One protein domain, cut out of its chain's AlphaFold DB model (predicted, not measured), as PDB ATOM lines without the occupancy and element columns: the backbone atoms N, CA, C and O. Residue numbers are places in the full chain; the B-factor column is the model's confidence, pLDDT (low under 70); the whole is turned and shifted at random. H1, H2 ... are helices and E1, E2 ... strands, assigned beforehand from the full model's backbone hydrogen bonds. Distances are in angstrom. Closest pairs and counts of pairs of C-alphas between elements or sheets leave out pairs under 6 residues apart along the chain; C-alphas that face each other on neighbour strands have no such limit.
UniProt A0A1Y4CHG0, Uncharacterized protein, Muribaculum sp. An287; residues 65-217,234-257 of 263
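AT A GLANCE: This is residues 65 to 217 and 234 to 257 of the 263 residues of an uncharacterized protein of Muribaculum sp. An287 (UniProt A0A1Y4CHG0). A small closed barrel of five strands, E2, E3, E4, E6 and E5, makes the core, and helices reach away from one of its ends: H2 packs on it there with residues 103 to 106, H3 lies farther out, and H6 runs outward from the inner end of H3. At the opposite end H1 packs on the outside of the barrel and the short strand E1 pairs onto E2, while residues 123 to 128, 166 to 173 and 210 to 217 stick out. The printed part has 177 residues, with six named helices and six named strands in the order H1 E1 E2 H2 H3 E3 E4 H4 E5 H5 H6 E6; the barrel is mixed in direction and the class is mixed, helices and strands. The whole is only just loose, close to compact, with a radius of gyration of the C-alphas of 19.1 A and spans of 61 by 42 by 26 A.

IN THESE COORDINATES: H1, residues 65 to 74, begins with C-alpha 65 at (180.156, 313.409, 241.648). E1 is residues 76 to 78. E2, residues 90 to 100, is 23.3 A long and bends by 90 degrees at residue 95. H2 is residues 103 to 113, 15.1 A, and H3 is residues 130 to 138, 12.3 A. E3, residues 142 to 148, measures 19.1 A and E4, residues 155 to 161, 20.1 A. H4 is residues 174 to 178. E5, residues 182 to 193, is 23.0 A long and bends by 96 degrees at residue 189. H5, residues 194 to 197, comes directly after it. H6, residues 200 to 215, is 22.8 A long, with C-alpha 215 at (174.350, 274.272, 281.026). E6, residues 246 to 256, is 24.4 A long, bends by 93 degrees at residue 253 and ends with C-alpha 256 at (175.696, 303.424, 241.698).

HOW THE PARTS SIT: Round the closed barrel run E2, E3, E4, E6, E5 and back to E2. E2 and E3 are antiparallel, with N 99 and O 146 2.8 A apart, within hydrogen-bond range. E3 and E4 form an antiparallel hairpin, with N 145 and O 158 at 2.9 A. E4 and E6 are parallel, with N 157 and O 248 at 2.9 A. E6 and E5 are antiparallel, with N 249 and O 190 at 2.8 A, and E5 and E2 are antiparallel, with N 93 and O 184 at 2.8 A. E1, not in the ring, is parallel to E2, with N 78 and O 92 at 2.9 A. H1 is on the barrel, outside it, at a height of 9.7 A over the sheet; its closest C-alphas to E2 are those of Val 72 and Leu 92, 7.1 A apart. H4 is on the barrel, outside it, over none of the strands; the C-alphas of Phe 178 and Leu 98 of E2 are its closest pair with that strand, 5.0 A. H5 is also on the barrel and outside it, at a height of 8.3 A. H2 is on the barrel, its closest pair with E3 being the C-alphas of Leu 106 and Tyr 143, 7.4 A. H2 and H3 form a helical hairpin and only just touch, with 3 pairs of C-alphas within 8 A, the closest those of Val 109 and Phe 138, 6.9 A; they run opposite ways at a steep tilt of 42 degrees. H3 and H6 touch only at their ends, H6 with residues 200 to 201 alone, the closest C-alphas being those of Met 137 and Phe 201, 5.2 A. H3 and H6 are not on the barrel. In H1, H2, H3 and H6 every O i to N i+4 pair is within hydrogen-bond range; H4 has 0 of 1, beside 2 of 2 O i to N i+3 pairs, and H5 is too short for an O i to N i+4 pair.

THE WHOLE: The two C-alphas farthest apart are those of Ile 66 and Thr 217, 62.3 A. Residues 218 to 233 are not printed, and C-alphas 217 and 234 are 17.9 A apart across this cut. The links E1 to E2, H2 to H3 and E4 to H4 are long. The mean pLDDT of the printed part is 80.9; residues 118 to 128, 151 to 152, 164 to 167, 209 to 217 and 234 to 244 are under 70.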
ATOM      1  N   SER A  65     180.602 314.048 242.889       76.50
ATOM      2  CA  SER A  65     180.156 313.409 241.648       76.50
ATOM      3  C   SER A  65     181.195 313.479 240.527       76.50
ATOM      4  O   SER A  65     181.333 312.514 239.786       76.50
ATOM      5  N   ILE A  66     181.949 314.582 240.425       79.88
ATOM      6  CA  ILE A  66     183.027 314.715 239.429       79.88
ATOM      7  C   ILE A  66     184.150 313.730 239.755       79.88
ATOM      8  O   ILE A  66     184.525 312.933 238.904       79.88
ATOM      9  N   ILE A  67     184.605 313.713 241.013       85.44
ATOM     10  CA  ILE A  67     185.636 312.765 241.465       85.44
ATOM     11  C   ILE A  67     185.169 311.325 241.232       85.44
ATOM     12  O   ILE A  67     185.935 310.498 240.753       85.44
ATOM     13  N   LEU A  68     183.906 311.017 241.545       88.56
ATOM     14  CA  LEU A  68     183.345 309.692 241.303       88.56
ATOM     15  C   LEU A  68     183.372 309.318 239.815       88.56
ATOM     16  O   LEU A  68     183.657 308.166 239.509       88.56
ATOM     17  N   SER A  69     183.114 310.264 238.906       87.56
ATOM     18  CA  SER A  69     183.230 310.032 237.461       87.56
ATOM     19  C   SER A  69     184.640 309.604 237.076       87.56
ATOM     20  O   SER A  69     184.800 308.575 236.430       87.56
ATOM     21  N   ASP A  70     185.654 310.339 237.538       87.94
ATOM     22  CA  ASP A  70     187.056 310.036 237.234       87.94
ATOM     23  C   ASP A  70     187.458 308.652 237.770       87.94
ATOM     24  O   ASP A  70     188.163 307.890 237.107       87.94
ATOM     25  N   VAL A  71     186.983 308.295 238.970       92.00
ATOM     26  CA  VAL A  71     187.233 306.978 239.578       92.00
ATOM     27  C   VAL A  71     186.515 305.869 238.803       92.00
ATOM     28  O   VAL A  71     187.088 304.800 238.609       92.00
ATOM     29  N   VAL A  72     185.287 306.104 238.334       92.25
ATOM     30  CA  VAL A  72     184.557 305.160 237.472       92.25
ATOM     31  C   VAL A  72     185.313 304.942 236.162       92.25
ATOM     32  O   VAL A  72     185.528 303.793 235.780       92.25
ATOM     33  N   ASP A  73     185.788 306.006 235.518       90.56
ATOM     34  CA  ASP A  73     186.508 305.918 234.243       90.56
ATOM     35  C   ASP A  73     187.872 305.219 234.388       90.56
ATOM     36  O   ASP A  73     188.316 304.516 233.479       90.56
ATOM     37  N   ALA A  74     188.528 305.360 235.544       91.44
ATOM     38  CA  ALA A  74     189.781 304.673 235.862       91.44
ATOM     39  C   ALA A  74     189.600 303.204 236.300       91.44
ATOM     40  O   ALA A  74     190.588 302.475 236.432       91.44
ATOM     41  N   SER A  75     188.370 302.766 236.577       93.31
ATOM     42  CA  SER A  75     188.089 301.433 237.114       93.31
ATOM     43  C   SER A  75     188.081 300.343 236.041       93.31
ATOM     44  O   SER A  75     187.720 300.560 234.883       93.31
ATOM     45  N   LYS A  76     188.446 299.118 236.433       93.50
ATOM     46  CA  LYS A  76     188.318 297.936 235.578       93.50
ATOM     47  C   LYS A  76     186.891 297.400 235.673       93.50
ATOM     48  O   LYS A  76     186.479 296.921 236.730       93.50
ATOM     49  N   ASN A  77     186.149 297.456 234.570       92.56
ATOM     50  CA  ASN A  77     184.822 296.852 234.497       92.56
ATOM     51  C   ASN A  77     184.939 295.320 234.480       92.56
ATOM     52  O   ASN A  77     185.660 294.761 233.648       92.56
ATOM     53  N   ILE A  78     184.259 294.650 235.411       90.19
ATOM     54  CA  ILE A  78     184.308 293.196 235.564       90.19
ATOM     55  C   ILE A  78     182.905 292.590 235.517       90.19
ATOM     56  O   ILE A  78     181.985 293.025 236.205       90.19
ATOM     57  N   ALA A  79     182.765 291.538 234.710       85.62
ATOM     58  CA  ALA A  79     181.544 290.735 234.620       85.62
ATOM     59  C   ALA A  79     181.654 289.390 235.360       85.62
ATOM     60  O   ALA A  79     180.640 288.754 235.640       85.62
ATOM     61  N   GLN A  80     182.883 288.944 235.638       86.31
ATOM     62  CA  GLN A  80     183.209 287.708 236.347       86.31
ATOM     63  C   GLN A  80     184.572 287.851 237.023       86.31
ATOM     64  O   GLN A  80     185.408 288.638 236.565       86.31
ATOM     65  N   PHE A  81     184.803 287.078 238.080       85.88
ATOM     66  CA  PHE A  81     186.103 287.004 238.728       85.88
ATOM     67  C   PHE A  81     186.961 285.934 238.057       85.88
ATOM     68  O   PHE A  81     186.614 284.758 238.011       85.88
ATOM     69  N   ASP A  82     188.108 286.353 237.533       83.56
ATOM     70  CA  ASP A  82     189.087 285.471 236.913       83.56
ATOM     71  C   ASP A  82     190.492 285.710 237.489       83.56
ATOM     72  O   ASP A  82     190.722 286.593 238.320       83.56
ATOM     73  N   ASN A  83     191.464 284.926 237.018       80.06
ATOM     74  CA  ASN A  83     192.858 285.027 237.457       80.06
ATOM     75  C   ASN A  83     193.554 286.335 237.024       80.06
ATOM     76  O   ASN A  83     194.737 286.520 237.317       80.06
ATOM     77  N   THR A  84     192.876 287.223 236.288       83.94
ATOM     78  CA  THR A  84     193.441 288.502 235.843       83.94
ATOM     79  C   THR A  84     193.243 289.617 236.859       83.94
ATOM     80  O   THR A  84     193.911 290.643 236.741       83.94
ATOM     81  N   ILE A  85     192.333 289.449 237.823       88.81
ATOM     82  CA  ILE A  85     192.035 290.461 238.838       88.81
ATOM     83  C   ILE A  85     192.944 290.241 240.042       88.81
ATOM     84  O   ILE A  85     192.954 289.169 240.652       88.81
ATOM     85  N   LYS A  86     193.702 291.275 240.404       92.44
ATOM     86  CA  LYS A  86     194.612 291.249 241.554       92.44
ATOM     87  C   LYS A  86     194.060 292.051 242.720       92.44
ATOM     88  O   LYS A  86     193.329 293.023 242.545       92.44
ATOM     89  N   GLU A  87     194.434 291.645 243.928       94.06
ATOM     90  CA  GLU A  87     194.145 292.430 245.128       94.06
ATOM     91  C   GLU A  87     194.725 293.844 244.994       94.06
ATOM     92  O   GLU A  87     195.847 294.032 244.521       94.06
ATOM     93  N   GLY A  88     193.948 294.843 245.406       93.69
ATOM     94  CA  GLY A  88     194.271 296.259 245.261       93.69
ATOM     95  C   GLY A  88     193.772 296.897 243.965       93.69
ATOM     96  O   GLY A  88     193.832 298.119 243.855       93.69
ATOM     97  N   GLU A  89     193.250 296.125 243.005       95.19
ATOM     98  CA  GLU A  89     192.665 296.695 241.789       95.19
ATOM     99  C   GLU A  89     191.337 297.407 242.075       95.19
ATOM    100  O   GLU A  89     190.497 296.931 242.847       95.19
ATOM    101  N   LEU A  90     191.159 298.554 241.418       96.00
ATOM    102  CA  LEU A  90     189.908 299.298 241.390       96.00
ATOM    103  C   LEU A  90     188.964 298.641 240.380       96.00
ATOM    104  O   LEU A  90     189.257 298.604 239.183       96.00
ATOM    105  N   VAL A  91     187.832 298.136 240.863       95.75
ATOM    106  CA  VAL A  91     186.877 297.361 240.072       95.75
ATOM    107  C   VAL A  91     185.496 298.003 240.077       95.75
ATOM    108  O   VAL A  91     185.034 298.512 241.100       95.75
ATOM    109  N   LEU A  92     184.832 297.934 238.926       95.50
ATOM    110  CA  LEU A  92     183.425 298.274 238.750       95.50
ATOM    111  C   LEU A  92     182.671 297.021 238.320       95.50
ATOM    112  O   LEU A  92     182.995 296.407 237.306       95.50
ATOM    113  N   ILE A  93     181.666 296.651 239.104       94.06
ATOM    114  CA  ILE A  93     180.862 295.451 238.895       94.06
ATOM    115  C   ILE A  93     179.448 295.886 238.564       94.06
ATOM    116  O   ILE A  93     178.742 296.396 239.434       94.06
ATOM    117  N   ASP A  94     179.034 295.688 237.320       92.44
ATOM    118  CA  ASP A  94     177.694 296.059 236.882       92.44
ATOM    119  C   ASP A  94     176.659 294.972 237.173       92.44
ATOM    120  O   ASP A  94     176.951 293.776 237.185       92.44
ATOM    121  N   ASN A  95     175.403 295.403 237.316       90.69
ATOM    122  CA  ASN A  95     174.235 294.525 237.427       90.69
ATOM    123  C   ASN A  95     174.282 293.543 238.608       90.69
ATOM    124  O   ASN A  95     173.855 292.392 238.487       90.69
ATOM    125  N   VAL A  96     174.760 294.009 239.756       92.94
ATOM    126  CA  VAL A  96     174.785 293.235 240.993       92.94
ATOM    127  C   VAL A  96     173.431 293.340 241.688       92.94
ATOM    128  O   VAL A  96     172.894 294.436 241.864       92.94
ATOM    129  N   GLN A  97     172.885 292.198 242.104       92.88
ATOM    130  CA  GLN A  97     171.746 292.153 243.017       92.88
ATOM    131  C   GLN A  97     172.259 292.046 244.452       92.88
ATOM    132  O   GLN A  97     172.967 291.093 244.782       92.88
ATOM    133  N   LEU A  98     171.912 293.025 245.287       93.75
ATOM    134  CA  LEU A  98     172.342 293.083 246.680       93.75
ATOM    135  C   LEU A  98     171.284 292.489 247.615       93.75
ATOM    136  O   LEU A  98     170.085 292.662 247.408       93.75
ATOM    137  N   SER A  99     171.739 291.833 248.675       91.75
ATOM    138  CA  SER A  99     170.903 291.336 249.766       91.75
ATOM    139  C   SER A  99     171.632 291.463 251.099       91.75
ATOM    140  O   SER A  99     172.849 291.269 251.171       91.75
ATOM    141  N   LEU A 100     170.894 291.743 252.168       90.50
ATOM    142  CA  LEU A 100     171.450 291.816 253.512       90.50
ATOM    143  C   LEU A 100     171.605 290.417 254.114       90.50
ATOM    144  O   LEU A 100     170.645 289.657 254.156       90.50
ATOM    145  N   GLU A 101     172.796 290.088 254.613       88.12
ATOM    146  CA  GLU A 101     173.006 288.818 255.313       88.12
ATOM    147  C   GLU A 101     172.504 288.870 256.756       88.12
ATOM    148  O   GLU A 101     171.805 287.978 257.221       88.12
ATOM    149  N   ASN A 102     172.911 289.900 257.495       85.81
ATOM    150  CA  ASN A 102     172.720 289.996 258.940       85.81
ATOM    151  C   ASN A 102     171.479 290.820 259.303       85.81
ATOM    152  O   ASN A 102     171.553 291.732 260.130       85.81
ATOM    153  N   GLU A 103     170.354 290.556 258.628       85.12
ATOM    154  CA  GLU A 103     169.129 291.345 258.785       85.12
ATOM    155  C   GLU A 103     168.578 291.261 260.209       85.12
ATOM    156  O   GLU A 103     168.307 292.291 260.826       85.12
ATOM    157  N   VAL A 104     168.437 290.048 260.746       83.56
ATOM    158  CA  VAL A 104     167.843 289.830 262.073       83.56
ATOM    159  C   VAL A 104     168.670 290.543 263.135       83.56
ATOM    160  O   VAL A 104     168.141 291.324 263.925       83.56
ATOM    161  N   GLU A 105     169.980 290.327 263.108       84.25
ATOM    162  CA  GLU A 105     170.922 290.907 264.050       84.25
ATOM    163  C   GLU A 105     170.947 292.435 263.923       84.25
ATOM    164  O   GLU A 105     170.897 293.139 264.930       84.25
ATOM    165  N   LEU A 106     170.937 292.975 262.698       85.62
ATOM    166  CA  LEU A 106     170.876 294.417 262.463       85.62
ATOM    167  C   LEU A 106     169.587 295.024 263.027       85.62
ATOM    168  O   LEU A 106     169.641 296.068 263.675       85.62
ATOM    169  N   ARG A 107     168.427 294.404 262.786       84.19
ATOM    170  CA  ARG A 107     167.143 294.894 263.307       84.19
ATOM    171  C   ARG A 107     167.158 294.899 264.835       84.19
ATOM    172  O   ARG A 107     166.728 295.882 265.430       84.19
ATOM    173  N   THR A 108     167.719 293.868 265.470       83.56
ATOM    174  CA  THR A 108     167.925 293.840 266.925       83.56
ATOM    175  C   THR A 108     168.803 295.000 267.383       83.56
ATOM    176  O   THR A 108     168.395 295.754 268.263       83.56
ATOM    177  N   VAL A 109     169.964 295.197 266.755       83.81
ATOM    178  CA  VAL A 109     170.870 296.308 267.071       83.81
ATOM    179  C   VAL A 109     170.146 297.656 266.943       83.81
ATOM    180  O   VAL A 109     170.167 298.439 267.890       83.81
ATOM    181  N   LYS A 110     169.427 297.895 265.835       81.81
ATOM    182  CA  LYS A 110     168.649 299.126 265.600       81.81
ATOM    183  C   LYS A 110     167.576 299.354 266.668       81.81
ATOM    184  O   LYS A 110     167.393 300.483 267.121       81.81
ATOM    185  N   LEU A 111     166.877 298.304 267.104       82.44
ATOM    186  CA  LEU A 111     165.884 298.402 268.178       82.44
ATOM    187  C   LEU A 111     166.528 298.834 269.499       82.44
ATOM    188  O   LEU A 111     166.007 299.734 270.157       82.44
ATOM    189  N   PHE A 112     167.675 298.257 269.868       80.88
ATOM    190  CA  PHE A 112     168.392 298.656 271.081       80.88
ATOM    191  C   PHE A 112     168.921 300.092 270.999       80.88
ATOM    192  O   PHE A 112     168.769 300.856 271.954       80.88
ATOM    193  N   THR A 113     169.491 300.484 269.859       76.88
ATOM    194  CA  THR A 113     170.100 301.811 269.682       76.88
ATOM    195  C   THR A 113     169.071 302.923 269.496       76.88
ATOM    196  O   THR A 113     169.372 304.072 269.793       76.88
ATOM    197  N   SER A 114     167.838 302.601 269.082       75.50
ATOM    198  CA  SER A 114     166.732 303.568 268.959       75.50
ATOM    199  C   SER A 114     166.304 304.209 270.288       75.50
ATOM    200  O   SER A 114     165.485 305.126 270.309       75.50
ATOM    201  N   GLY A 115     166.831 303.721 271.416       71.19
ATOM    202  CA  GLY A 115     166.470 304.199 272.745       71.19
ATOM    203  C   GLY A 115     165.172 303.598 273.286       71.19
ATOM    204  O   GLY A 115     164.747 303.999 274.366       71.19
ATOM    205  N   ALA A 116     164.577 302.606 272.610       71.88
ATOM    206  CA  ALA A 116     163.394 301.885 273.094       71.88
ATOM    207  C   ALA A 116     163.587 301.269 274.496       71.88
ATOM    208  O   ALA A 116     162.637 301.141 275.261       71.88
ATOM    209  N   PHE A 117     164.832 300.932 274.845       73.00
ATOM    210  CA  PHE A 117     165.213 300.328 276.126       73.00
ATOM    211  C   PHE A 117     165.862 301.337 277.094       73.00
ATOM    212  O   PHE A 117     166.361 300.959 278.156       73.00
ATOM    213  N   LYS A 118     165.867 302.632 276.748       67.56
ATOM    214  CA  LYS A 118     166.440 303.695 277.580       67.56
ATOM    215  C   LYS A 118     165.647 303.786 278.889       67.56
ATOM    216  O   LYS A 118     164.437 303.981 278.868       67.56
ATOM    217  N   ASN A 119     166.345 303.683 280.021       66.50
ATOM    218  CA  ASN A 119     165.791 303.688 281.386       66.50
ATOM    219  C   ASN A 119     165.083 302.402 281.845       66.50
ATOM    220  O   ASN A 119     164.379 302.436 282.855       66.50
ATOM    221  N   LEU A 120     165.270 301.265 281.170       66.38
ATOM    222  CA  LEU A 120     164.868 299.992 281.766       66.38
ATOM    223  C   LEU A 120     165.776 299.667 282.955       66.38
ATOM    224  O   LEU A 120     166.965 299.395 282.796       66.38
ATOM    225  N   SER A 121     165.206 299.702 284.157       62.31
ATOM    226  CA  SER A 121     165.848 299.206 285.366       62.31
ATOM    227  C   SER A 121     165.579 297.711 285.491       62.31
ATOM    228  O   SER A 121     164.442 297.276 285.664       62.31
ATOM    229  N   VAL A 122     166.629 296.900 285.395       65.44
ATOM    230  CA  VAL A 122     166.523 295.473 285.704       65.44
ATOM    231  C   VAL A 122     166.627 295.322 287.231       65.44
ATOM    232  O   VAL A 122     167.631 295.745 287.815       65.44
ATOM    233  N   PRO A 123     165.606 294.771 287.916       58.94
ATOM    234  CA  PRO A 123     165.665 294.554 289.357       58.94
ATOM    235  C   PRO A 123     166.849 293.650 289.725       58.94
ATOM    236  O   PRO A 123     167.054 292.614 289.101       58.94
ATOM    237  N   GLY A 124     167.632 294.030 290.739       64.69
ATOM    238  CA  GLY A 124     168.755 293.221 291.239       64.69
ATOM    239  C   GLY A 124     170.129 293.513 290.621       64.69
ATOM    240  O   GLY A 124     171.117 292.955 291.090       64.69
ATOM    241  N   VAL A 125     170.235 294.422 289.645       63.50
ATOM    242  CA  VAL A 125     171.521 294.889 289.080       63.50
ATOM    243  C   VAL A 125     171.745 296.377 289.367       63.50
ATOM    244  O   VAL A 125     171.861 297.213 288.472       63.50
ATOM    245  N   ASN A 126     171.789 296.737 290.650       59.16
ATOM    246  CA  ASN A 126     172.060 298.115 291.058       59.16
ATOM    247  C   ASN A 126     173.458 298.551 290.579       59.16
ATOM    248  O   ASN A 126     174.468 298.049 291.067       59.16
ATOM    249  N   GLY A 127     173.507 299.509 289.647       63.78
ATOM    250  CA  GLY A 127     174.746 300.130 289.162       63.78
ATOM    251  C   GLY A 127     175.367 299.507 287.906       63.78
ATOM    252  O   GLY A 127     176.423 299.970 287.479       63.78
ATOM    253  N   PHE A 128     174.740 298.497 287.292       69.62
ATOM    254  CA  PHE A 128     175.228 297.926 286.033       69.62
ATOM    255  C   PHE A 128     174.606 298.653 284.833       69.62
ATOM    256  O   PHE A 128     173.408 298.547 284.575       69.62
ATOM    257  N   ASP A 129     175.422 299.406 284.096       72.69
ATOM    258  CA  ASP A 129     174.971 300.174 282.935       72.69
ATOM    259  C   ASP A 129     174.914 299.302 281.672       72.69
ATOM    260  O   ASP A 129     175.790 299.328 280.805       72.69
ATOM    261  N   ILE A 130     173.851 298.502 281.582       76.88
ATOM    262  CA  ILE A 130     173.561 297.617 280.445       76.88
ATOM    263  C   ILE A 130     173.527 298.400 279.123       76.88
ATOM    264  O   ILE A 130     173.979 297.902 278.092       76.88
ATOM    265  N   THR A 131     173.048 299.646 279.157       75.75
ATOM    266  CA  THR A 131     172.945 300.509 277.974       75.75
ATOM    267  C   THR A 131     174.326 300.815 277.405       75.75
ATOM    268  O   THR A 131     174.560 300.633 276.210       75.75
ATOM    269  N   ASN A 132     175.273 301.224 278.252       79.06
ATOM    270  CA  ASN A 132     176.638 301.510 277.815       79.06
ATOM    271  C   ASN A 132     177.392 300.264 277.333       79.06
ATOM    272  O   ASN A 132     178.190 300.359 276.398       79.06
ATOM    273  N   LEU A 133     177.111 299.092 277.904       80.44
ATOM    274  CA  LEU A 133     177.682 297.830 277.429       80.44
ATOM    275  C   LEU A 133     177.197 297.478 276.023       80.44
ATOM    276  O   LEU A 133     178.024 297.217 275.149       80.44
ATOM    277  N   PHE A 134     175.886 297.534 275.776       80.88
ATOM    278  CA  PHE A 134     175.328 297.313 274.440       80.88
ATOM    279  C   PHE A 134     175.845 298.335 273.433       80.88
ATOM    280  O   PHE A 134     176.321 297.948 272.369       80.88
ATOM    281  N   ASN A 135     175.876 299.619 273.801       80.31
ATOM    282  CA  ASN A 135     176.469 300.654 272.957       80.31
ATOM    283  C   ASN A 135     177.918 300.322 272.590       80.31
ATOM    284  O   ASN A 135     178.309 300.506 271.445       80.31
ATOM    285  N   SER A 136     178.720 299.803 273.527       83.25
ATOM    286  CA  SER A 136     180.091 299.384 273.235       83.25
ATOM    287  C   SER A 136     180.162 298.166 272.313       83.25
ATOM    288  O   SER A 136     181.028 298.135 271.444       83.25
ATOM    289  N   MET A 137     179.272 297.184 272.483       84.38
ATOM    290  CA  MET A 137     179.217 295.985 271.635       84.38
ATOM    291  C   MET A 137     178.731 296.276 270.213       84.38
ATOM    292  O   MET A 137     179.062 295.528 269.303       84.38
ATOM    293  N   PHE A 138     177.944 297.334 270.015       86.38
ATOM    294  CA  PHE A 138     177.399 297.701 268.707       86.38
ATOM    295  C   PHE A 138     178.281 298.685 267.924       86.38
ATOM    296  O   PHE A 138     177.999 298.952 266.760       86.38
ATOM    297  N   LYS A 139     179.359 299.214 268.520       84.12
ATOM    298  CA  LYS A 139     180.254 300.197 267.872       84.12
ATOM    299  C   LYS A 139     180.905 299.703 266.582       84.12
ATOM    300  O   LYS A 139     181.163 300.509 265.697       84.12
ATOM    301  N   ASP A 140     181.219 298.416 266.496       86.12
ATOM    302  CA  ASP A 140     181.861 297.793 265.334       86.12
ATOM    303  C   ASP A 140     180.853 297.093 264.409       86.12
ATOM    304  O   ASP A 140     181.237 296.344 263.499       86.12
ATOM    305  N   TYR A 141     179.559 297.328 264.640       88.44
ATOM    306  CA  TYR A 141     178.503 296.705 263.873       88.44
ATOM    307  C   TYR A 141     178.422 297.303 262.465       88.44
ATOM    308  O   TYR A 141     178.602 298.500 262.237       88.44
ATOM    309  N   ALA A 142     178.174 296.438 261.489       89.19
ATOM    310  CA  ALA A 142     178.179 296.793 260.083       89.19
ATOM    311  C   ALA A 142     177.153 295.955 259.323       89.19
ATOM    312  O   ALA A 142     176.906 294.794 259.659       89.19
ATOM    313  N   TYR A 143     176.608 296.529 258.260       89.94
ATOM    314  CA  TYR A 143     175.897 295.801 257.227       89.94
ATOM    315  C   TYR A 143     176.855 294.825 256.551       89.94
ATOM    316  O   TYR A 143     177.902 295.236 256.045       89.94
ATOM    317  N   LYS A 144     176.497 293.540 256.530       91.94
ATOM    318  CA  LYS A 144     177.147 292.518 255.707       91.94
ATOM    319  C   LYS A 144     176.256 292.303 254.487       91.94
ATOM    320  O   LYS A 144     175.216 291.656 254.585       91.94
ATOM    321  N   ILE A 145     176.631 292.889 253.358       93.06
ATOM    322  CA  ILE A 145     175.821 292.872 252.139       93.06
ATOM    323  C   ILE A 145     176.415 291.850 251.175       93.06
ATOM    324  O   ILE A 145     177.572 291.971 250.773       93.06
ATOM    325  N   LYS A 146     175.620 290.847 250.802       93.12
ATOM    326  CA  LYS A 146     175.949 289.894 249.740       93.12
ATOM    327  C   LYS A 146     175.529 290.482 248.400       93.12
ATOM    328  O   LYS A 146     174.451 291.057 248.288       93.12
ATOM    329  N   GLY A 147     176.370 290.319 247.389       92.75
ATOM    330  CA  GLY A 147     176.046 290.652 246.009       92.75
ATOM    331  C   GLY A 147     176.150 289.419 245.126       92.75
ATOM    332  O   GLY A 147     177.140 288.690 245.193       92.75
ATOM    333  N   VAL A 148     175.136 289.189 244.300       91.00
ATOM    334  CA  VAL A 148     175.125 288.112 243.306       91.00
ATOM    335  C   VAL A 148     175.233 288.726 241.916       91.00
ATOM    336  O   VAL A 148     174.453 289.614 241.561       91.00
ATOM    337  N   LEU A 149     176.215 288.265 241.139       89.38
ATOM    338  CA  LEU A 149     176.390 288.657 239.742       89.38
ATOM    339  C   LEU A 149     175.451 287.830 238.847       89.38
ATOM    340  O   LEU A 149     175.130 286.683 239.158       89.38
ATOM    341  N   LEU A 150     175.038 288.383 237.700       74.25
ATOM    342  CA  LEU A 150     174.081 287.738 236.779       74.25
ATOM    343  C   LEU A 150     174.509 286.353 236.281       74.25
ATOM    344  O   LEU A 150     173.654 285.515 236.005       74.25
ATOM    345  N   ASN A 151     175.815 286.101 236.200       69.62
ATOM    346  CA  ASN A 151     176.356 284.816 235.762       69.62
ATOM    347  C   ASN A 151     176.251 283.726 236.853       69.62
ATOM    348  O   ASN A 151     176.667 282.592 236.629       69.62
ATOM    349  N   GLY A 152     175.697 284.060 238.026       62.03
ATOM    350  CA  GLY A 152     175.236 283.142 239.073       62.03
ATOM    351  C   GLY A 152     176.323 282.475 239.917       62.03
ATOM    352  O   GLY A 152     176.042 282.076 241.045       62.03
ATOM    353  N   ASN A 153     177.551 282.370 239.407       72.94
ATOM    354  CA  ASN A 153     178.632 281.656 240.089       72.94
ATOM    355  C   ASN A 153     179.394 282.529 241.089       72.94
ATOM    356  O   ASN A 153     179.750 282.053 242.166       72.94
ATOM    357  N   ASP A 154     179.605 283.803 240.759       83.62
ATOM    358  CA  ASP A 154     180.421 284.686 241.580       83.62
ATOM    359  C   ASP A 154     179.573 285.454 242.591       83.62
ATOM    360  O   ASP A 154     178.568 286.094 242.258       83.62
ATOM    361  N   LYS A 155     180.020 285.407 243.846       91.00
ATOM    362  CA  LYS A 155     179.410 286.123 244.962       91.00
ATOM    363  C   LYS A 155     180.402 287.133 245.515       91.00
ATOM    364  O   LYS A 155     181.538 286.783 245.842       91.00
ATOM    365  N   ILE A 156     179.951 288.367 245.680       93.88
ATOM    366  CA  ILE A 156     180.710 289.408 246.367       93.88
ATOM    367  C   ILE A 156     180.155 289.630 247.766       93.88
ATOM    368  O   ILE A 156     178.984 289.350 248.042       93.88
ATOM    369  N   ILE A 157     180.992 290.158 248.648       94.62
ATOM    370  CA  ILE A 157     180.572 290.634 249.957       94.62
ATOM    371  C   ILE A 157     181.153 292.015 250.223       94.62
ATOM    372  O   ILE A 157     182.313 292.300 249.915       94.62
ATOM    373  N   ILE A 158     180.313 292.870 250.790       95.25
ATOM    374  CA  ILE A 158     180.616 294.261 251.087       95.25
ATOM    375  C   ILE A 158     180.260 294.521 252.547       95.25
ATOM    376  O   ILE A 158     179.242 294.031 253.046       95.25
ATOM    377  N   LYS A 159     181.095 295.302 253.232       92.25
ATOM    378  CA  LYS A 159     180.865 295.719 254.613       92.25
ATOM    379  C   LYS A 159     180.654 297.229 254.671       92.25
ATOM    380  O   LYS A 159     181.550 297.978 254.299       92.25
ATOM    381  N   ILE A 160     179.502 297.669 255.176       91.06
ATOM    382  CA  ILE A 160     179.208 299.094 255.405       91.06
ATOM    383  C   ILE A 160     179.021 299.308 256.910       91.06
ATOM    384  O   ILE A 160     178.119 298.698 257.483       91.06
ATOM    385  N   PRO A 161     179.853 300.115 257.589       87.38
ATOM    386  CA  PRO A 161     179.653 300.437 259.001       87.38
ATOM    387  C   PRO A 161     178.274 301.060 259.252       87.38
ATOM    388  O   PRO A 161     177.832 301.912 258.485       87.38
ATOM    389  N   VAL A 162     177.603 300.636 260.322       83.12
ATOM    390  CA  VAL A 162     176.320 301.213 260.753       83.12
ATOM    391  C   VAL A 162     176.598 302.493 261.534       83.12
ATOM    392  O   VAL A 162     177.441 302.504 262.431       83.12
ATOM    393  N   THR A 163     175.865 303.564 261.239       75.44
ATOM    394  CA  THR A 163     175.888 304.795 262.040       75.44
ATOM    395  C   THR A 163     174.492 305.045 262.589       75.44
ATOM    396  O   THR A 163     173.558 305.238 261.838       75.44
ATOM    397  N   PHE A 164     174.295 305.042 263.903       64.38
ATOM    398  CA  PHE A 164     172.940 304.971 264.476       64.38
ATOM    399  C   PHE A 164     172.028 306.189 264.221       64.38
ATOM    400  O   PHE A 164     170.836 306.117 264.510       64.38
ATOM    401  N   GLU A 165     172.550 307.272 263.640       64.38
ATOM    402  CA  GLU A 165     171.791 308.465 263.263       64.38
ATOM    403  C   GLU A 165     172.107 308.869 261.815       64.38
ATOM    404  O   GLU A 165     173.276 308.953 261.444       64.38
ATOM    405  N   ASN A 166     171.066 309.141 261.014       63.00
ATOM    406  CA  ASN A 166     171.155 309.684 259.648       63.00
ATOM    407  C   ASN A 166     172.195 308.985 258.743       63.00
ATOM    408  O   ASN A 166     173.056 309.636 258.159       63.00
ATOM    409  N   GLU A 167     172.089 307.656 258.622       68.94
ATOM    410  CA  GLU A 167     173.009 306.791 257.854       68.94
ATOM    411  C   GLU A 167     173.189 307.190 256.390       68.94
ATOM    412  O   GLU A 167     174.260 307.001 255.819       68.94
ATOM    413  N   PHE A 168     172.136 307.733 255.783       73.56
ATOM    414  CA  PHE A 168     172.130 308.128 254.386       73.56
ATOM    415  C   PHE A 168     171.580 309.541 254.233       73.56
ATOM    416  O   PHE A 168     170.686 309.985 254.962       73.56
ATOM    417  N   GLU A 169     172.118 310.253 253.248       72.38
ATOM    418  CA  GLU A 169     171.626 311.568 252.861       72.38
ATOM    419  C   GLU A 169     170.219 311.463 252.243       72.38
ATOM    420  O   GLU A 169     169.814 310.423 251.720       72.38
ATOM    421  N   SER A 170     169.464 312.565 252.273       74.81
ATOM    422  CA  SER A 170     168.164 312.685 251.589       74.81
ATOM    423  C   SER A 170     167.099 311.654 251.996       74.81
ATOM    424  O   SER A 170     166.225 311.329 251.196       74.81
ATOM    425  N   SER A 171     167.147 311.156 253.238       71.69
ATOM    426  CA  SER A 171     166.170 310.194 253.780       71.69
ATOM    427  C   SER A 171     166.127 308.846 253.050       71.69
ATOM    428  O   SER A 171     165.122 308.141 253.132       71.69
ATOM    429  N   TYR A 172     167.205 308.480 252.358       78.69
ATOM    430  CA  TYR A 172     167.343 307.155 251.764       78.69
ATOM    431  C   TYR A 172     167.494 306.084 252.858       78.69
ATOM    432  O   TYR A 172     168.048 306.356 253.927       78.69
ATOM    433  N   ASN A 173     167.007 304.869 252.616       81.75
ATOM    434  CA  ASN A 173     167.182 303.741 253.525       81.75
ATOM    435  C   ASN A 173     168.182 302.738 252.937       81.75
ATOM    436  O   ASN A 173     168.260 302.544 251.729       81.75
ATOM    437  N   VAL A 174     168.921 302.038 253.799       84.31
ATOM    438  CA  VAL A 174     169.734 300.892 253.372       84.31
ATOM    439  C   VAL A 174     168.893 299.830 252.658       84.31
ATOM    440  O   VAL A 174     169.374 299.212 251.714       84.31
ATOM    441  N   ASP A 175     167.634 299.658 253.074       85.69
ATOM    442  CA  ASP A 175     166.707 298.680 252.502       85.69
ATOM    443  C   ASP A 175     166.445 298.960 251.008       85.69
ATOM    444  O   ASP A 175     166.240 298.030 250.227       85.69
ATOM    445  N   ASP A 176     166.548 300.223 250.582       87.06
ATOM    446  CA  ASP A 176     166.360 300.625 249.188       87.06
ATOM    447  C   ASP A 176     167.506 300.133 248.278       87.06
ATOM    448  O   ASP A 176     167.289 299.901 247.087       87.06
ATOM    449  N   LEU A 177     168.705 299.876 248.829       87.25
ATOM    450  CA  LEU A 177     169.843 299.313 248.080       87.25
ATOM    451  C   LEU A 177     169.594 297.874 247.614       87.25
ATOM    452  O   LEU A 177     170.243 297.406 246.677       87.25
ATOM    453  N   PHE A 178     168.685 297.157 248.278       89.19
ATOM    454  CA  PHE A 178     168.346 295.770 247.950       89.19
ATOM    455  C   PHE A 178     167.249 295.679 246.881       89.19
ATOM    456  O   PHE A 178     166.916 294.588 246.411       89.19
ATOM    457  N   ILE A 179     166.683 296.820 246.469       88.56
ATOM    458  CA  ILE A 179     165.634 296.888 245.458       88.56
ATOM    459  C   ILE A 179     166.266 297.092 244.078       88.56
ATOM    460  O   ILE A 179     166.711 298.175 243.707       88.56
ATOM    461  N   GLY A 180     166.230 296.033 243.271       88.19
ATOM    462  CA  GLY A 180     166.699 296.064 241.890       88.19
ATOM    463  C   GLY A 180     168.182 295.731 241.753       88.19
ATOM    464  O   GLY A 180     168.732 294.937 242.513       88.19
ATOM    465  N   LYS A 181     168.804 296.278 240.706       91.19
ATOM    466  CA  LYS A 181     170.209 296.035 240.370       91.19
ATOM    467  C   LYS A 181     170.981 297.335 240.440       91.19
ATOM    468  O   LYS A 181     170.485 298.384 240.026       91.19
ATOM    469  N   VAL A 182     172.209 297.229 240.914       93.31
ATOM    470  CA  VAL A 182     173.128 298.353 241.069       93.31
ATOM    471  C   VAL A 182     174.498 297.975 240.529       93.31
ATOM    472  O   VAL A 182     174.800 296.799 240.313       93.31
ATOM    473  N   SER A 183     175.328 298.984 240.320       94.12
ATOM    474  CA  SER A 183     176.745 298.815 240.062       94.12
ATOM    475  C   SER A 183     177.537 299.088 241.335       94.12
ATOM    476  O   SER A 183     177.275 300.053 242.056       94.12
ATOM    477  N   VAL A 184     178.501 298.224 241.630       95.44
ATOM    478  CA  VAL A 184     179.366 298.316 242.808       95.44
ATOM    479  C   VAL A 184     180.750 298.754 242.359       95.44
ATOM    480  O   VAL A 184     181.379 298.079 241.548       95.44
ATOM    481  N   LEU A 185     181.229 299.867 242.908       96.44
ATOM    482  CA  LEU A 185     182.573 300.386 242.691       96.44
ATOM    483  C   LEU A 185     183.383 300.236 243.978       96.44
ATOM    484  O   LEU A 185     182.966 300.699 245.046       96.44
ATOM    485  N   GLY A 186     184.562 299.633 243.882       96.69
ATOM    486  CA  GLY A 186     185.417 299.453 245.047       96.69
ATOM    487  C   GLY A 186     186.778 298.855 244.739       96.69
ATOM    488  O   GLY A 186     187.136 298.629 243.587       96.69
ATOM    489  N   ILE A 187     187.545 298.605 245.795       96.81
ATOM    490  CA  ILE A 187     188.871 297.991 245.711       96.81
ATOM    491  C   ILE A 187     188.740 296.509 246.046       96.81
ATOM    492  O   ILE A 187     188.244 296.144 247.115       96.81
ATOM    493  N   TYR A 188     189.213 295.641 245.159       96.69
ATOM    494  CA  TYR A 188     189.202 294.204 245.406       96.69
ATOM    495  C   TYR A 188     190.243 293.816 246.470       96.69
ATOM    496  O   TYR A 188     191.413 294.175 246.351       96.69
ATOM    497  N   LYS A 189     189.843 293.077 247.514       95.25
ATOM    498  CA  LYS A 189     190.737 292.635 248.612       95.25
ATOM    499  C   LYS A 189     190.920 291.118 248.682       95.25
ATOM    500  O   LYS A 189     191.363 290.611 249.706       95.25
ATOM    501  N   GLY A 190     190.547 290.394 247.630       93.00
ATOM    502  CA  GLY A 190     190.684 288.942 247.594       93.00
ATOM    503  C   GLY A 190     189.428 288.213 248.056       93.00
ATOM    504  O   GLY A 190     188.316 288.744 248.001       93.00
ATOM    505  N   THR A 191     189.608 286.965 248.482       92.81
ATOM    506  CA  THR A 191     188.502 286.086 248.876       92.81
ATOM    507  C   THR A 191     188.423 285.904 250.386       92.81
ATOM    508  O   THR A 191     189.439 285.833 251.075       92.81
ATOM    509  N   ILE A 192     187.204 285.828 250.914       91.75
ATOM    510  CA  ILE A 192     186.931 285.739 252.347       91.75
ATOM    511  C   ILE A 192     185.744 284.813 252.620       91.75
ATOM    512  O   ILE A 192     184.845 284.656 251.791       91.75
ATOM    513  N   LYS A 193     185.722 284.208 253.808       89.19
ATOM    514  CA  LYS A 193     184.548 283.511 254.345       89.19
ATOM    515  C   LYS A 193     183.750 284.441 255.241       89.19
ATOM    516  O   LYS A 193     184.319 285.223 255.998       89.19
ATOM    517  N   ILE A 194     182.431 284.304 255.235       83.00
ATOM    518  CA  ILE A 194     181.559 285.219 255.975       83.00
ATOM    519  C   ILE A 194     181.796 285.207 257.494       83.00
ATOM    520  O   ILE A 194     181.736 286.255 258.135       83.00
ATOM    521  N   ASN A 195     182.195 284.058 258.049       80.44
ATOM    522  CA  ASN A 195     182.545 283.904 259.465       80.44
ATOM    523  C   ASN A 195     183.741 284.784 259.876       80.44
ATOM    524  O   ASN A 195     183.880 285.137 261.042       80.44
ATOM    525  N   GLN A 196     184.603 285.174 258.929       82.50
ATOM    526  CA  GLN A 196     185.743 286.060 259.191       82.50
ATOM    527  C   GLN A 196     185.323 287.535 259.318       82.50
ATOM    528  O   GLN A 196     186.113 288.358 259.770       82.50
ATOM    529  N   LEU A 197     184.076 287.875 258.966       82.88
ATOM    530  CA  LEU A 197     183.494 289.212 259.115       82.88
ATOM    531  C   LEU A 197     182.709 289.372 260.428       82.88
ATOM    532  O   LEU A 197     181.772 290.170 260.488       82.88
ATOM    533  N   GLY A 198     183.036 288.595 261.464       79.94
ATOM    534  CA  GLY A 198     182.413 288.694 262.786       79.94
ATOM    535  C   GLY A 198     182.532 290.090 263.413       79.94
ATOM    536  O   GLY A 198     183.380 290.899 263.033       79.94
ATOM    537  N   ASN A 199     181.656 290.375 264.374       84.88
ATOM    538  CA  ASN A 199     181.677 291.599 265.177       84.88
ATOM    539  C   ASN A 199     181.563 291.261 266.670       84.88
ATOM    540  O   ASN A 199     181.304 290.112 267.042       84.88
ATOM    541  N   THR A 200     181.752 292.269 267.519       85.69
ATOM    542  CA  THR A 200     181.751 292.113 268.976       85.69
ATOM    543  C   THR A 200     180.423 291.556 269.493       85.69
ATOM    544  O   THR A 200     180.423 290.654 270.331       85.69
ATOM    545  N   PHE A 201     179.289 292.027 268.968       85.00
ATOM    546  CA  PHE A 201     177.973 291.498 269.338       85.00
ATOM    547  C   PHE A 201     177.835 290.003 269.025       85.00
ATOM    548  O   PHE A 201     177.435 289.229 269.893       85.00
ATOM    549  N   GLN A 202     178.215 289.592 267.814       80.56
ATOM    550  CA  GLN A 202     178.173 288.198 267.384       80.56
ATOM    551  C   GLN A 202     179.047 287.321 268.285       80.56
ATOM    552  O   GLN A 202     178.583 286.286 268.750       80.56
ATOM    553  N   TYR A 203     180.259 287.774 268.618       83.00
ATOM    554  CA  TYR A 203     181.152 287.060 269.533       83.00
ATOM    555  C   TYR A 203     180.503 286.797 270.903       83.00
ATOM    556  O   TYR A 203     180.490 285.664 271.382       83.00
ATOM    557  N   PHE A 204     179.920 287.820 271.535       82.75
ATOM    558  CA  PHE A 204     179.283 287.653 272.846       82.75
ATOM    559  C   PHE A 204     178.010 286.814 272.795       82.75
ATOM    560  O   PHE A 204     177.743 286.041 273.718       82.75
ATOM    561  N   ALA A 205     177.231 286.941 271.727       80.06
ATOM    562  CA  ALA A 205     176.017 286.165 271.582       80.06
ATOM    563  C   ALA A 205     176.321 284.677 271.314       80.06
ATOM    564  O   ALA A 205     175.675 283.802 271.890       80.06
ATOM    565  N   GLU A 206     177.367 284.375 270.539       78.06
ATOM    566  CA  GLU A 206     177.887 283.015 270.372       78.06
ATOM    567  C   GLU A 206     178.422 282.438 271.696       78.06
ATOM    568  O   GLU A 206     178.103 281.296 272.030       78.06
ATOM    569  N   LEU A 207     179.141 283.219 272.514       77.25
ATOM    570  CA  LEU A 207     179.566 282.785 273.856       77.25
ATOM    571  C   LEU A 207     178.383 282.434 274.772       77.25
ATOM    572  O   LEU A 207     178.431 281.426 275.482       77.25
ATOM    573  N   GLY A 208     177.319 283.242 274.751       72.75
ATOM    574  CA  GLY A 208     176.087 282.959 275.492       72.75
ATOM    575  C   GLY A 208     175.423 281.654 275.044       72.75
ATOM    576  O   GLY A 208     174.963 280.867 275.877       72.75
ATOM    577  N   ASN A 209     175.447 281.372 273.739       69.00
ATOM    578  CA  ASN A 209     174.955 280.116 273.175       69.00
ATOM    579  C   ASN A 209     175.815 278.915 273.601       69.00
ATOM    580  O   ASN A 209     175.273 277.881 273.981       69.00
ATOM    581  N   ILE A 210     177.141 279.053 273.623       61.06
ATOM    582  CA  ILE A 210     178.045 277.994 274.096       61.06
ATOM    583  C   ILE A 210     177.775 277.690 275.578       61.06
ATOM    584  O   ILE A 210     177.626 276.529 275.958       61.06
ATOM    585  N   GLN A 211     177.624 278.712 276.425       58.56
ATOM    586  CA  GLN A 211     177.277 278.515 277.838       58.56
ATOM    587  C   GLN A 211     175.917 277.844 278.037       58.56
ATOM    588  O   GLN A 211     175.785 277.015 278.938       58.56
ATOM    589  N   SER A 212     174.909 278.170 277.224       57.44
ATOM    590  CA  SER A 212     173.600 277.518 277.316       57.44
ATOM    591  C   SER A 212     173.645 276.058 276.854       57.44
ATOM    592  O   SER A 212     172.933 275.232 277.419       57.44
ATOM    593  N   GLN A 213     174.521 275.706 275.906       55.16
ATOM    594  CA  GLN A 213     174.794 274.313 275.545       55.16
ATOM    595  C   GLN A 213     175.522 273.555 276.664       55.16
ATOM    596  O   GLN A 213     175.122 272.442 276.988       55.16
ATOM    597  N   PHE A 214     176.512 274.164 277.327       52.94
ATOM    598  CA  PHE A 214     177.183 273.538 278.474       52.94
ATOM    599  C   PHE A 214     176.265 273.393 279.699       52.94
ATOM    600  O   PHE A 214     176.319 272.361 280.368       52.94
ATOM    601  N   LYS A 215     175.363 274.355 279.955       48.88
ATOM    602  CA  LYS A 215     174.350 274.272 281.026       48.88
ATOM    603  C   LYS A 215     173.335 273.139 280.842       48.88
ATOM    604  O   LYS A 215     172.733 272.745 281.830       48.88
ATOM    605  N   ARG A 216     173.175 272.569 279.639       47.59
ATOM    606  CA  ARG A 216     172.363 271.347 279.435       47.59
ATOM    607  C   ARG A 216     172.995 270.086 280.010       47.59
ATOM    608  O   ARG A 216     172.319 269.073 280.106       47.59
ATOM    609  N   THR A 217     174.276 270.141 280.368       45.66
ATOM    610  CA  THR A 217     175.001 269.007 280.961       45.66
ATOM    611  C   THR A 217     174.956 269.032 282.491       45.66
ATOM    612  O   THR A 217     175.380 268.076 283.132       45.66
ATOM    613  N   THR A 234     164.175 276.453 269.082       38.25
ATOM    614  CA  THR A 234     165.135 276.449 267.978       38.25
ATOM    615  C   THR A 234     165.702 277.857 267.896       38.25
ATOM    616  O   THR A 234     165.156 278.732 267.225       38.25
ATOM    617  N   TYR A 235     166.772 278.103 268.645       49.06
ATOM    618  CA  TYR A 235     167.611 279.277 268.460       49.06
ATOM    619  C   TYR A 235     168.164 279.179 267.040       49.06
ATOM    620  O   TYR A 235     168.910 278.257 266.710       49.06
ATOM    621  N   LYS A 236     167.727 280.092 266.169       48.09
ATOM    622  CA  LYS A 236     168.328 280.236 264.847       48.09
ATOM    623  C   LYS A 236     169.801 280.570 265.066       48.09
ATOM    624  O   LYS A 236     170.105 281.544 265.752       48.09
ATOM    625  N   GLU A 237     170.696 279.751 264.522       52.09
ATOM    626  CA  GLU A 237     172.090 280.157 264.348       52.09
ATOM    627  C   GLU A 237     172.111 281.509 263.627       52.09
ATOM    628  O   GLU A 237     171.267 281.767 262.761       52.09
ATOM    629  N   PHE A 238     173.040 282.388 264.013       56.47
ATOM    630  CA  PHE A 238     173.270 283.630 263.280       56.47
ATOM    631  C   PHE A 238     173.443 283.292 261.798       56.47
ATOM    632  O   PHE A 238     174.168 282.350 261.464       56.47
ATOM    633  N   ALA A 239     172.785 284.037 260.903       53.06
ATOM    634  CA  ALA A 239     172.793 283.722 259.465       53.06
ATOM    635  C   ALA A 239     174.235 283.649 258.919       53.06
ATOM    636  O   ALA A 239     174.577 282.810 258.089       53.06
ATOM    637  N   SER A 240     175.106 284.458 259.525       53.97
ATOM    638  CA  SER A 240     176.544 284.539 259.292       53.97
ATOM    639  C   SER A 240     177.359 283.289 259.659       53.97
ATOM    640  O   SER A 240     178.562 283.322 259.417       53.97
ATOM    641  N   SER A 241     176.799 282.251 260.283       51.84
ATOM    642  CA  SER A 241     177.584 281.135 260.844       51.84
ATOM    643  C   SER A 241     177.434 279.817 260.069       51.84
ATOM    644  O   SER A 241     178.215 278.894 260.300       51.84
ATOM    645  N   GLY A 242     176.493 279.735 259.116       52.44
ATOM    646  CA  GLY A 242     176.178 278.506 258.368       52.44
ATOM    647  C   GLY A 242     176.666 278.452 256.913       52.44
ATOM    648  O   GLY A 242     176.666 277.377 256.310       52.44
ATOM    649  N   ASP A 243     177.088 279.574 256.323       64.69
ATOM    650  CA  ASP A 243     177.471 279.621 254.907       64.69
ATOM    651  C   ASP A 243     178.980 279.376 254.725       64.69
ATOM    652  O   ASP A 243     179.821 280.227 255.018       64.69
ATOM    653  N   SER A 244     179.336 278.191 254.225       66.50
ATOM    654  CA  SER A 244     180.725 277.821 253.905       66.50
ATOM    655  C   SER A 244     181.197 278.348 252.540       66.50
ATOM    656  O   SER A 244     182.324 278.050 252.128       66.50
ATOM    657  N   SER A 245     180.372 279.152 251.857       81.62
ATOM    658  CA  SER A 245     180.721 279.797 250.592       81.62
ATOM    659  C   SER A 245     181.918 280.741 250.733       81.62
ATOM    660  O   SER A 245     182.112 281.422 251.745       81.62
ATOM    661  N   ILE A 246     182.711 280.804 249.666       87.94
ATOM    662  CA  ILE A 246     183.789 281.777 249.495       87.94
ATOM    663  C   ILE A 246     183.215 282.986 248.755       87.94
ATOM    664  O   ILE A 246     182.488 282.826 247.775       87.94
ATOM    665  N   TYR A 247     183.540 284.185 249.231       91.88
ATOM    666  CA  TYR A 247     183.095 285.453 248.663       91.88
ATOM    667  C   TYR A 247     184.282 286.293 248.219       91.88
ATOM    668  O   TYR A 247     185.320 286.286 248.875       91.88
ATOM    669  N   HIS A 248     184.104 287.086 247.169       94.00
ATOM    670  CA  HIS A 248     185.034 288.150 246.804       94.00
ATOM    671  C   HIS A 248     184.753 289.392 247.654       94.00
ATOM    672  O   HIS A 248     183.658 289.954 247.601       94.00
ATOM    673  N   TYR A 249     185.724 289.818 248.459       95.38
ATOM    674  CA  TYR A 249     185.578 291.008 249.291       95.38
ATOM    675  C   TYR A 249     185.881 292.265 248.483       95.38
ATOM    676  O   TYR A 249     186.968 292.405 247.909       95.38
ATOM    677  N   ILE A 250     184.932 293.199 248.495       96.50
ATOM    678  CA  ILE A 250     185.067 294.503 247.851       96.50
ATOM    679  C   ILE A 250     185.029 295.580 248.931       96.50
ATOM    680  O   ILE A 250     184.043 295.728 249.654       96.50
ATOM    681  N   ASP A 251     186.122 296.329 249.034       95.81
ATOM    682  CA  ASP A 251     186.204 297.527 249.862       95.81
ATOM    683  C   ASP A 251     185.464 298.660 249.147       95.81
ATOM    684  O   ASP A 251     185.881 299.114 248.077       95.81
ATOM    685  N   LEU A 252     184.301 299.028 249.679       95.19
ATOM    686  CA  LEU A 252     183.322 299.841 248.970       95.19
ATOM    687  C   LEU A 252     183.769 301.296 248.849       95.19
ATOM    688  O   LEU A 252     184.064 301.948 249.848       95.19
ATOM    689  N   LEU A 253     183.694 301.830 247.631       93.88
ATOM    690  CA  LEU A 253     183.809 303.264 247.376       93.88
ATOM    691  C   LEU A 253     182.449 303.879 247.046       93.88
ATOM    692  O   LEU A 253     182.116 304.942 247.567       93.88
ATOM    693  N   ALA A 254     181.657 303.217 246.196       92.62
ATOM    694  CA  ALA A 254     180.329 303.690 245.826       92.62
ATOM    695  C   ALA A 254     179.399 302.556 245.376       92.62
ATOM    696  O   ALA A 254     179.831 301.563 244.791       92.62
ATOM    697  N   ILE A 255     178.101 302.758 245.604       92.62
ATOM    698  CA  ILE A 255     177.022 301.990 244.979       92.62
ATOM    699  C   ILE A 255     176.301 302.945 244.036       92.62
ATOM    700  O   ILE A 255     175.877 304.026 244.448       92.62
ATOM    701  N   ILE A 256     176.202 302.569 242.767       92.25
ATOM    702  CA  ILE A 256     175.696 303.424 241.698       92.25
ATOM    703  C   ILE A 256     174.453 302.767 241.111       92.25
ATOM    704  O   ILE A 256     174.493 301.623 240.663       92.25
ATOM    705  N   GLN A 257     173.344 303.499 241.081       88.81
ATOM    706  CA  GLN A 257     172.150 303.059 240.374       88.81
ATOM    707  C   GLN A 257     172.156 303.629 238.956       88.81
ATOM    708  O   GLN A 257     172.036 304.839 238.755       88.81
TER     709      GLN A 257